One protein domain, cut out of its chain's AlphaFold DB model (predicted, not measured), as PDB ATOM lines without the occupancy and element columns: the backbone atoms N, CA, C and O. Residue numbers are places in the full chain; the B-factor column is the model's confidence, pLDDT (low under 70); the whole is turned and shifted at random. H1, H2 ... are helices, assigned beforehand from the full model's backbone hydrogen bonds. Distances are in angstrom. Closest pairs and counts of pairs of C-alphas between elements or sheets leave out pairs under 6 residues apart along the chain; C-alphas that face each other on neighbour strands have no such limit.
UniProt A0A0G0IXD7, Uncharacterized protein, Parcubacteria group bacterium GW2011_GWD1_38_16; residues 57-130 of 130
ATOM      1  N   PRO A  57     182.666 130.338 149.473       90.94
ATOM      2  CA  PRO A  57     182.714 129.535 148.249       90.94
ATOM      3  C   PRO A  57     184.116 129.065 147.842       90.94
ATOM      4  O   PRO A  57     184.264 127.933 147.395       90.94
ATOM      5  N   PHE A  58     185.154 129.888 148.013       88.50
ATOM      6  CA  PHE A  58     186.531 129.531 147.630       88.50
ATOM      7  C   PHE A  58     187.127 128.411 148.486       88.50
ATOM      8  O   PHE A  58     187.920 127.610 148.003       88.50
ATOM      9  N   ILE A  59     186.678 128.278 149.733       89.88
ATOM     10  CA  ILE A  59     187.081 127.172 150.601       89.88
ATOM     11  C   ILE A  59     186.452 125.875 150.081       89.88
ATOM     12  O   ILE A  59     187.151 124.898 149.810       89.88
ATOM     13  N   ALA A  60     185.138 125.892 149.845       91.06
ATOM     14  CA  ALA A  60     184.409 124.742 149.317       91.06
ATOM     15  C   ALA A  60     184.867 124.343 147.901       91.06
ATOM     16  O   ALA A  60     184.894 123.155 147.578       91.06
ATOM     17  N   ALA A  61     185.282 125.305 147.072       92.56
ATOM     18  CA  ALA A  61     185.805 125.061 145.728       92.56
ATOM     19  C   ALA A  61     187.079 124.198 145.721       92.56
ATOM     20  O   ALA A  61     187.365 123.520 144.727       92.56
ATOM     21  N   GLY A  62     187.833 124.190 146.823       91.44
ATOM     22  CA  GLY A  62     189.047 123.393 146.964       91.44
ATOM     23  C   GLY A  62     188.770 121.921 147.251       91.44
ATOM     24  O   GLY A  62     189.639 121.079 147.025       91.44
ATOM     25  N   LEU A  63     187.562 121.581 147.710       93.25
ATOM     26  CA  LEU A  63     187.220 120.223 148.120       93.25
ATOM     27  C   LEU A  63     187.317 119.225 146.959       93.25
ATOM     28  O   LEU A  63     187.023 119.528 145.801       93.25
ATOM     29  N   GLN A  64     187.732 118.008 147.307       93.44
ATOM     30  CA  GLN A  64     187.780 116.854 146.419       93.44
ATOM     31  C   GLN A  64     186.595 115.922 146.674       93.44
ATOM     32  O   GLN A  64     185.975 115.959 147.736       93.44
ATOM     33  N   GLU A  65     186.307 115.044 145.716       92.75
ATOM     34  CA  GLU A  65     185.279 114.004 145.856       92.75
ATOM     35  C   GLU A  65     185.527 113.143 147.104       92.75
ATOM     36  O   GLU A  65     184.616 112.924 147.898       92.75
ATOM     37  N   SER A  66     186.786 112.766 147.348       92.75
ATOM     38  CA  SER A  66     187.222 112.031 148.540       92.75
ATOM     39  C   SER A  66     186.979 112.796 149.847       92.75
ATOM     40  O   SER A  66     186.645 112.186 150.866       92.75
ATOM     41  N   HIS A  67     187.107 114.129 149.835       93.38
ATOM     42  CA  HIS A  67     186.788 114.983 150.982       93.38
ATOM     43  C   HIS A  67     185.293 114.933 151.286       93.38
ATOM     44  O   HIS A  67     184.909 114.694 152.428       93.38
ATOM     45  N   ILE A  68     184.454 115.096 150.262       93.06
ATOM     46  CA  ILE A  68     182.995 115.055 150.399       93.06
ATOM     47  C   ILE A  68     182.529 113.675 150.869       93.06
ATOM     48  O   ILE A  68     181.751 113.583 151.816       93.06
ATOM     49  N   GLU A  69     183.046 112.602 150.273       92.31
ATOM     50  CA  GLU A  69     182.754 111.229 150.689       92.31
ATOM     51  C   GLU A  69     183.126 110.996 152.162       92.31
ATOM     52  O   GLU A  69     182.335 110.438 152.926       92.31
ATOM     53  N   THR A  70     184.297 111.479 152.584       92.44
ATOM     54  CA  THR A  70     184.742 111.357 153.977       92.44
ATOM     55  C   THR A  70     183.847 112.155 154.926       92.44
ATOM     56  O   THR A  70     183.455 111.635 155.967       92.44
ATOM     57  N   ILE A  71     183.427 113.371 154.556       91.12
ATOM     58  CA  ILE A  71     182.469 114.158 155.350       91.12
ATOM     59  C   ILE A  71     181.130 113.421 155.486       91.12
ATOM     60  O   ILE A  71     180.575 113.372 156.583       91.12
ATOM     61  N   ILE A  72     180.604 112.819 154.413       90.00
ATOM     62  CA  ILE A  72     179.337 112.069 154.461       90.00
ATOM     63  C   ILE A  72     179.448 110.834 155.359       90.00
ATOM     64  O   ILE A  72     178.523 110.549 156.124       90.00
ATOM     65  N   LYS A  73     180.562 110.103 155.301       89.75
ATOM     66  CA  LYS A  73     180.741 108.882 156.098       89.75
ATOM     67  C   LYS A  73     181.053 109.196 157.558       89.75
ATOM     68  O   LYS A  73     180.341 108.745 158.451       89.75
ATOM     69  N   GLU A  74     182.060 110.025 157.793       91.00
ATOM     70  CA  GLU A  74     182.738 110.157 159.089       91.00
ATOM     71  C   GLU A  74     182.548 111.533 159.739       91.00
ATOM     72  O   GLU A  74     182.760 111.678 160.939       91.00
ATOM     73  N   GLY A  75     182.110 112.543 158.980       87.25
ATOM     74  CA  GLY A  75     181.908 113.897 159.496       87.25
ATOM     75  C   GLY A  75     180.866 113.975 160.611       87.25
ATOM     76  O   GLY A  75     179.878 113.229 160.636       87.25
ATOM     77  N   SER A  76     181.048 114.932 161.521       87.88
ATOM     78  CA  SER A  76     180.053 115.212 162.553       87.88
ATOM     79  C   SER A  76     178.733 115.695 161.947       87.88
ATOM     80  O   SER A  76     178.665 116.199 160.820       87.88
ATOM     81  N   HIS A  77     177.651 115.595 162.724       86.62
ATOM     82  CA  HIS A  77     176.346 116.122 162.316       86.62
ATOM     83  C   HIS A  77     176.398 117.610 161.947       86.62
ATOM     84  O   HIS A  77     175.706 118.033 161.020       86.62
ATOM     85  N   LYS A  78     177.224 118.400 162.643       85.50
ATOM     86  CA  LYS A  78     177.392 119.830 162.372       85.50
ATOM     87  C   LYS A  78     178.030 120.055 161.002       85.50
ATOM     88  O   LYS A  78     177.476 120.811 160.204       85.50
ATOM     89  N   LEU A  79     179.127 119.357 160.707       86.56
ATOM     90  CA  LEU A  79     179.842 119.479 159.435       86.56
ATOM     91  C   LEU A  79     178.980 119.012 158.250       86.56
ATOM     92  O   LEU A  79     178.868 119.717 157.247       86.56
ATOM     93  N   LYS A  80     178.280 117.877 158.395       88.81
ATOM     94  CA  LYS A  80     177.324 117.379 157.390       88.81
ATOM     95  C   LYS A  80     176.210 118.388 157.119       88.81
ATOM     96  O   LYS A  80     175.884 118.655 155.965       88.81
ATOM     97  N   ARG A  81     175.635 118.975 158.174       88.00
ATOM     98  CA  ARG A  81     174.594 120.001 158.041       88.00
ATOM     99  C   ARG A  81     175.120 121.232 157.305       88.00
ATOM    100  O   ARG A  81     174.460 121.673 156.371       88.00
ATOM    101  N   GLY A  82     176.293 121.743 157.686       88.75
ATOM    102  CA  GLY A  82     176.938 122.879 157.016       88.75
ATOM    103  C   GLY A  82     177.130 122.627 155.521       88.75
ATOM    104  O   GLY A  82     176.705 123.441 154.704       88.75
ATOM    105  N   MET A  83     177.642 121.446 155.164       91.19
ATOM    106  CA  MET A  83     177.793 121.015 153.775       91.19
ATOM    107  C   MET A  83     176.457 121.041 153.025       91.19
ATOM    108  O   MET A  83     176.330 121.708 152.001       91.19
ATOM    109  N   PHE A  84     175.432 120.346 153.527       88.94
ATOM    110  CA  PHE A  84     174.148 120.277 152.828       88.94
ATOM    111  C   PHE A  84     173.462 121.639 152.722       88.94
ATOM    112  O   PHE A  84     172.859 121.919 151.686       88.94
ATOM    113  N   THR A  85     173.580 122.492 153.744       90.06
ATOM    114  CA  THR A  85     173.086 123.871 153.700       90.06
ATOM    115  C   THR A  85     173.808 124.675 152.619       90.06
ATOM    116  O   THR A  85     173.141 125.235 151.747       90.06
ATOM    117  N   ALA A  86     175.140 124.674 152.591       90.31
ATOM    118  CA  ALA A  86     175.912 125.421 151.602       90.31
ATOM    119  C   ALA A  86     175.656 124.935 150.166       90.31
ATOM    120  O   ALA A  86     175.307 125.729 149.296       90.31
ATOM    121  N   PHE A  87     175.678 123.620 149.928       90.25
ATOM    122  CA  PHE A  87     175.380 123.025 148.618       90.25
ATOM    123  C   PHE A  87     173.882 123.027 148.248       90.25
ATOM    124  O   PHE A  87     173.488 122.498 147.208       90.25
ATOM    125  N   SER A  88     173.011 123.589 149.091       89.69
ATOM    126  CA  SER A  88     171.620 123.905 148.735       89.69
ATOM    127  C   SER A  88     171.418 125.374 148.353       89.69
ATOM    128  O   SER A  88     170.386 125.713 147.775       89.69
ATOM    129  N   ASN A  89     172.399 126.238 148.629       92.50
ATOM    130  CA  ASN A  89     172.348 127.656 148.305       92.50
ATOM    131  C   ASN A  89     172.835 127.899 146.866       92.50
ATOM    132  O   ASN A  89     174.003 127.696 146.543       92.50
ATOM    133  N   HIS A  90     171.940 128.377 146.001       92.62
ATOM    134  CA  HIS A  90     172.237 128.606 144.587       92.62
ATOM    135  C   HIS A  90     173.353 129.639 144.347       92.62
ATOM    136  O   HIS A  90     174.210 129.419 143.495       92.62
ATOM    137  N   GLU A  91     173.380 130.736 145.108       93.62
ATOM    138  CA  GLU A  91     174.412 131.773 144.978       93.62
ATOM    139  C   GLU A  91     175.791 131.233 145.370       93.62
ATOM    140  O   GLU A  91     176.789 131.481 144.690       93.62
ATOM    141  N   PHE A  92     175.835 130.414 146.423       91.81
ATOM    142  CA  PHE A  92     177.053 129.742 146.864       91.81
ATOM    143  C   PHE A  92     177.619 128.828 145.767       91.81
ATOM    144  O   PHE A  92     178.810 128.890 145.463       91.81
ATOM    145  N   LEU A  93     176.755 128.042 145.112       94.00
ATOM    146  CA  LEU A  93     177.135 127.157 144.006       94.00
ATOM    147  C   LEU A  93     177.655 127.922 142.783       94.00
ATOM    148  O   LEU A  93     178.670 127.526 142.212       94.00
ATOM    149  N   ILE A  94     177.001 129.026 142.401       94.69
ATOM    150  CA  ILE A  94     177.468 129.889 141.302       94.69
ATOM    151  C   ILE A  94     178.878 130.403 141.594       94.69
ATOM    152  O   ILE A  94     179.729 130.427 140.704       94.69
ATOM    153  N   ASN A  95     179.135 130.822 142.832       92.81
ATOM    154  CA  ASN A  95     180.440 131.352 143.202       92.81
ATOM    155  C   ASN A  95     181.520 130.263 143.189       92.81
ATOM    156  O   ASN A  95     182.594 130.517 142.647       92.81
ATOM    157  N   ILE A  96     181.229 129.045 143.668       94.50
ATOM    158  CA  ILE A  96     182.154 127.906 143.518       94.50
ATOM    159  C   ILE A  96     182.475 127.668 142.040       94.50
ATOM    160  O   ILE A  96     183.648 127.565 141.684       94.50
ATOM    161  N   GLN A  97     181.454 127.624 141.180       95.06
ATOM    162  CA  GLN A  97     181.643 127.359 139.757       95.06
ATOM    163  C   GLN A  97     182.563 128.400 139.099       95.06
ATOM    164  O   GLN A  97     183.526 128.025 138.432       95.06
ATOM    165  N   LYS A  98     182.332 129.696 139.355       93.81
ATOM    166  CA  LYS A  98     183.192 130.788 138.857       93.81
ATOM    167  C   LYS A  98     184.649 130.619 139.285       93.81
ATOM    168  O   LYS A  98     185.557 130.831 138.487       93.81
ATOM    169  N   ILE A  99     184.870 130.239 140.542       93.06
ATOM    170  CA  ILE A  99     186.209 130.005 141.090       93.06
ATOM    171  C   ILE A  99     186.881 128.826 140.374       93.06
ATOM    172  O   ILE A  99     188.027 128.936 139.940       93.06
ATOM    173  N   THR A 100     186.169 127.712 140.192       93.88
ATOM    174  CA  THR A 100     186.729 126.536 139.514       93.88
ATOM    175  C   THR A 100     187.014 126.773 138.031       93.88
ATOM    176  O   THR A 100     188.044 126.315 137.539       93.88
ATOM    177  N   GLU A 101     186.164 127.534 137.337       94.38
ATOM    178  CA  GLU A 101     186.362 127.911 135.932       94.38
ATOM    179  C   GLU A 101     187.575 128.835 135.760       94.38
ATOM    180  O   GLU A 101     188.353 128.690 134.816       94.38
ATOM    181  N   GLU A 102     187.789 129.759 136.698       92.62
ATOM    182  CA  GLU A 102     188.969 130.615 136.680       92.62
ATOM    183  C   GLU A 102     190.262 129.825 136.925       92.62
ATOM    184  O   GLU A 102     191.253 130.039 136.218       92.62
ATOM    185  N   LEU A 103     190.281 128.916 137.908       90.12
ATOM    186  CA  LEU A 103     191.445 128.058 138.158       90.12
ATOM    187  C   LEU A 103     191.805 127.253 136.908       90.12
ATOM    188  O   LEU A 103     192.966 127.193 136.504       90.12
ATOM    189  N   ASP A 104     190.791 126.700 136.251       93.50
ATOM    190  CA  ASP A 104     190.927 125.995 134.984       93.50
ATOM    191  C   ASP A 104     191.511 126.891 133.883       93.50
ATOM    192  O   ASP A 104     192.469 126.495 133.210       93.50
ATOM    193  N   ARG A 105     191.032 128.135 133.757       93.75
ATOM    194  CA  ARG A 105     191.568 129.126 132.810       93.75
ATOM    195  C   ARG A 105     193.044 129.437 133.070       93.75
ATOM    196  O   ARG A 105     193.833 129.473 132.123       93.75
ATOM    197  N   ARG A 106     193.432 129.658 134.330       89.00
ATOM    198  CA  ARG A 106     194.812 129.992 134.733       89.00
ATOM    199  C   ARG A 106     195.768 128.823 134.520       89.00
ATOM    200  O   ARG A 106     196.860 129.009 133.986       89.00
ATOM    201  N   GLN A 107     195.341 127.617 134.885       88.69
ATOM    202  CA  GLN A 107     196.140 126.396 134.771       88.69
ATOM    203  C   GLN A 107     196.083 125.775 133.362       88.69
ATOM    204  O   GLN A 107     196.817 124.829 133.080       88.69
ATOM    205  N   LYS A 108     195.228 126.296 132.467       90.44
ATOM    206  CA  LYS A 108     194.931 125.733 131.137       90.44
ATOM    207  C   LYS A 108     194.473 124.273 131.224       90.44
ATOM    208  O   LYS A 108     194.927 123.417 130.464       90.44
ATOM    209  N   THR A 109     193.582 123.986 132.171       91.19
ATOM    210  CA  THR A 109     192.983 122.657 132.367       91.19
ATOM    211  C   THR A 109     191.457 122.758 132.444       91.19
ATOM    212  O   THR A 109     190.911 123.841 132.289       91.19
ATOM    213  N   ALA A 110     190.766 121.633 132.643       89.38
ATOM    214  CA  ALA A 110     189.334 121.583 132.973       89.38
ATOM    215  C   ALA A 110     189.080 120.759 134.255       89.38
ATOM    216  O   ALA A 110     187.989 120.232 134.481       89.38
ATOM    217  N   LYS A 111     190.137 120.532 135.046       91.62
ATOM    218  CA  LYS A 111     190.123 119.561 136.145       91.62
ATOM    219  C   LYS A 111     189.284 120.050 137.321       91.62
ATOM    220  O   LYS A 111     188.639 119.235 137.975       91.62
ATOM    221  N   ASN A 112     189.287 121.351 137.594       91.81
ATOM    222  CA  ASN A 112     188.604 121.920 138.752       91.81
ATOM    223  C   ASN A 112     187.089 121.950 138.535       91.81
ATOM    224  O   ASN A 112     186.338 121.527 139.414       91.81
ATOM    225  N   SER A 113     186.640 122.357 137.346       92.50
ATOM    226  CA  SER A 113     185.217 122.365 136.988       92.50
ATOM    227  C   SER A 113     184.656 120.942 136.905       92.50
ATOM    228  O   SER A 113     183.561 120.675 137.397       92.50
ATOM    229  N   ALA A 114     185.421 119.993 136.347       93.81
ATOM    230  CA  ALA A 114     185.043 118.578 136.338       93.81
ATOM    231  C   ALA A 114     184.892 118.009 137.760       93.81
ATOM    232  O   ALA A 114     183.869 117.397 138.064       93.81
ATOM    233  N   ARG A 115     185.861 118.277 138.649       94.38
ATOM    234  CA  ARG A 115     185.799 117.890 140.069       94.38
ATOM    235  C   ARG A 115     184.539 118.427 140.748       94.38
ATOM    236  O   ARG A 115     183.849 117.683 141.440       94.38
ATOM    237  N   PHE A 116     184.216 119.702 140.542       94.31
ATOM    238  CA  PHE A 116     183.013 120.295 141.121       94.31
ATOM    239  C   PHE A 116     181.730 119.629 140.605       94.31
ATOM    240  O   PHE A 116     180.858 119.280 141.401       94.31
ATOM    241  N   ASN A 117     181.633 119.369 139.299       93.50
ATOM    242  CA  ASN A 117     180.479 118.675 138.723       93.50
ATOM    243  C   ASN A 117     180.304 117.259 139.293       93.50
ATOM    244  O   ASN A 117     179.182 116.865 139.617       93.50
ATOM    245  N   ASN A 118     181.400 116.521 139.481       93.69
ATOM    246  CA  ASN A 118     181.371 115.195 140.096       93.69
ATOM    247  C   ASN A 118     180.885 115.254 141.549       93.69
ATOM    248  O   ASN A 118     180.034 114.459 141.943       93.69
ATOM    249  N   ILE A 119     181.353 116.235 142.331       92.44
ATOM    250  CA  ILE A 119     180.871 116.478 143.699       92.44
ATOM    251  C   ILE A 119     179.367 116.767 143.704       92.44
ATOM    252  O   ILE A 119     178.630 116.192 144.506       92.44
ATOM    253  N   MET A 120     178.887 117.628 142.804       91.75
ATOM    254  CA  MET A 120     177.463 117.960 142.711       91.75
ATOM    255  C   MET A 120     176.604 116.747 142.359       91.75
ATOM    256  O   MET A 120     175.520 116.579 142.925       91.75
ATOM    257  N   GLN A 121     177.087 115.897 141.453       89.75
ATOM    258  CA  GLN A 121     176.421 114.649 141.104       89.75
ATOM    259  C   GLN A 121     176.401 113.687 142.300       89.75
ATOM    260  O   GLN A 121     175.333 113.224 142.692       89.75
ATOM    261  N   TYR A 122     177.541 113.487 142.962       89.31
ATOM    262  CA  TYR A 122     177.647 112.636 144.146       89.31
ATOM    263  C   TYR A 122     176.735 113.090 145.293       89.31
ATOM    264  O   TYR A 122     176.062 112.272 145.922       89.31
ATOM    265  N   LEU A 123     176.660 114.398 145.560       86.12
ATOM    266  CA  LEU A 123     175.769 114.956 146.581       86.12
ATOM    267  C   LEU A 123     174.294 114.775 146.217       86.12
ATOM    268  O   LEU A 123     173.477 114.527 147.105       86.12
ATOM    269  N   ARG A 124     173.943 114.891 144.932       84.12
ATOM    270  CA  ARG A 124     172.585 114.614 144.452       84.12
ATOM    271  C   ARG A 124     172.220 113.153 144.689       84.12
ATOM    272  O   ARG A 124     171.153 112.904 145.235       84.12
ATOM    273  N   ASP A 125     173.114 112.231 144.353       81.62
ATOM    274  CA  ASP A 125     172.893 110.790 144.516       81.62
ATOM    275  C   ASP A 125     172.844 110.393 146.002       81.62
ATOM    276  O   ASP A 125     171.991 109.613 146.419       81.62
ATOM    277  N   SER A 126     173.681 111.012 146.835       71.44
ATOM    278  CA  SER A 126     173.732 110.757 148.281       71.44
ATOM    279  C   SER A 126     172.499 111.269 149.034       71.44
ATOM    280  O   SER A 126     172.117 110.682 150.043       71.44
ATOM    281  N   ARG A 127     171.830 112.328 148.550       64.25
ATOM    282  CA  ARG A 127     170.555 112.804 149.130       64.25
ATOM    283  C   ARG A 127     169.405 111.804 148.984       64.25
ATOM    284  O   ARG A 127     168.408 111.962 149.671       64.25
ATOM    285  N   PHE A 128     169.521 110.804 148.108       51.03
ATOM    286  CA  PHE A 128     168.546 109.713 148.012       51.03
ATOM    287  C   PHE A 128     168.832 108.560 148.986       51.03
ATOM    288  O   PHE A 128     168.011 107.653 149.103       51.03
ATOM    289  N   ILE A 129     169.989 108.576 149.655       44.56
ATOM    290  CA  ILE A 129     170.449 107.516 150.565       44.56
ATOM    291  C   ILE A 129     170.272 107.920 152.041       44.56
ATOM    292  O   ILE A 129     170.146 107.042 152.894       44.56
ATOM    293  N   ILE A 130     170.269 109.225 152.342       43.56
ATOM    294  CA  ILE A 130     170.137 109.799 153.696       43.56
ATOM    295  C   ILE A 130     168.674 110.080 154.038       43.56
ATOM    296  O   ILE A 130     167.972 110.647 153.172       43.56
TER     297      ILE A 130
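This is residues 57 to 130 of the 130 residues of an uncharacterized protein of Parcubacteria group bacterium GW2011_GWD1_38_16 (UniProt A0A0G0IXD7). Two longer helices, H4 and H5, fold back as a V-shaped hairpin; short H1 packs on H4, H2 packs on H5, and H3 leads from H2 back towards where H4 begins. The 74 printed residues, with five named helices in order H1 to H5 and no named strand, are all helix in class. The whole is compact, radius of gyration of the C-alphas 12.3 A, but elongated, 36 by 22 by 19 A.

H1, residues 57 to 61, touches H4, residues 90 to 107, with H4's residues 92 to 100 alone; the closest C-alphas, of Pro 57 and Ile 96, are 5.0 A apart. H2, residues 65 to 74, touches H5, residues 111 to 126, with H5's residues 115 to 122 alone, the closest C-alphas being Glu 65 and Ile 119, 5.5 A. H3, residues 77 to 86, only just touches H2, with 3 pairs of C-alphas within 8 A, only at the corner; the closest are Ile 72 and Lys 80, 6.4 A. H4 and H5 form a hairpin, opposite ways at a shallow tilt of 31 degrees, closest at C-alphas Thr 100 and Asn 112, 5.0 A. In all five helices every O i to N i+4 pair is within hydrogen-bond range.

H1 begins at C-alpha 57 (182.714, 129.535, 148.249). H4 is 25.9 A long and H5 22.2 A, ending at C-alpha 126 (173.732, 110.757, 148.281).

The farthest C-alphas, of His 77 and Lys 108, are 37.5 A apart. The printed part has no cut, its four links are tight, and pLDDT is under 70 at residues 127 to 130.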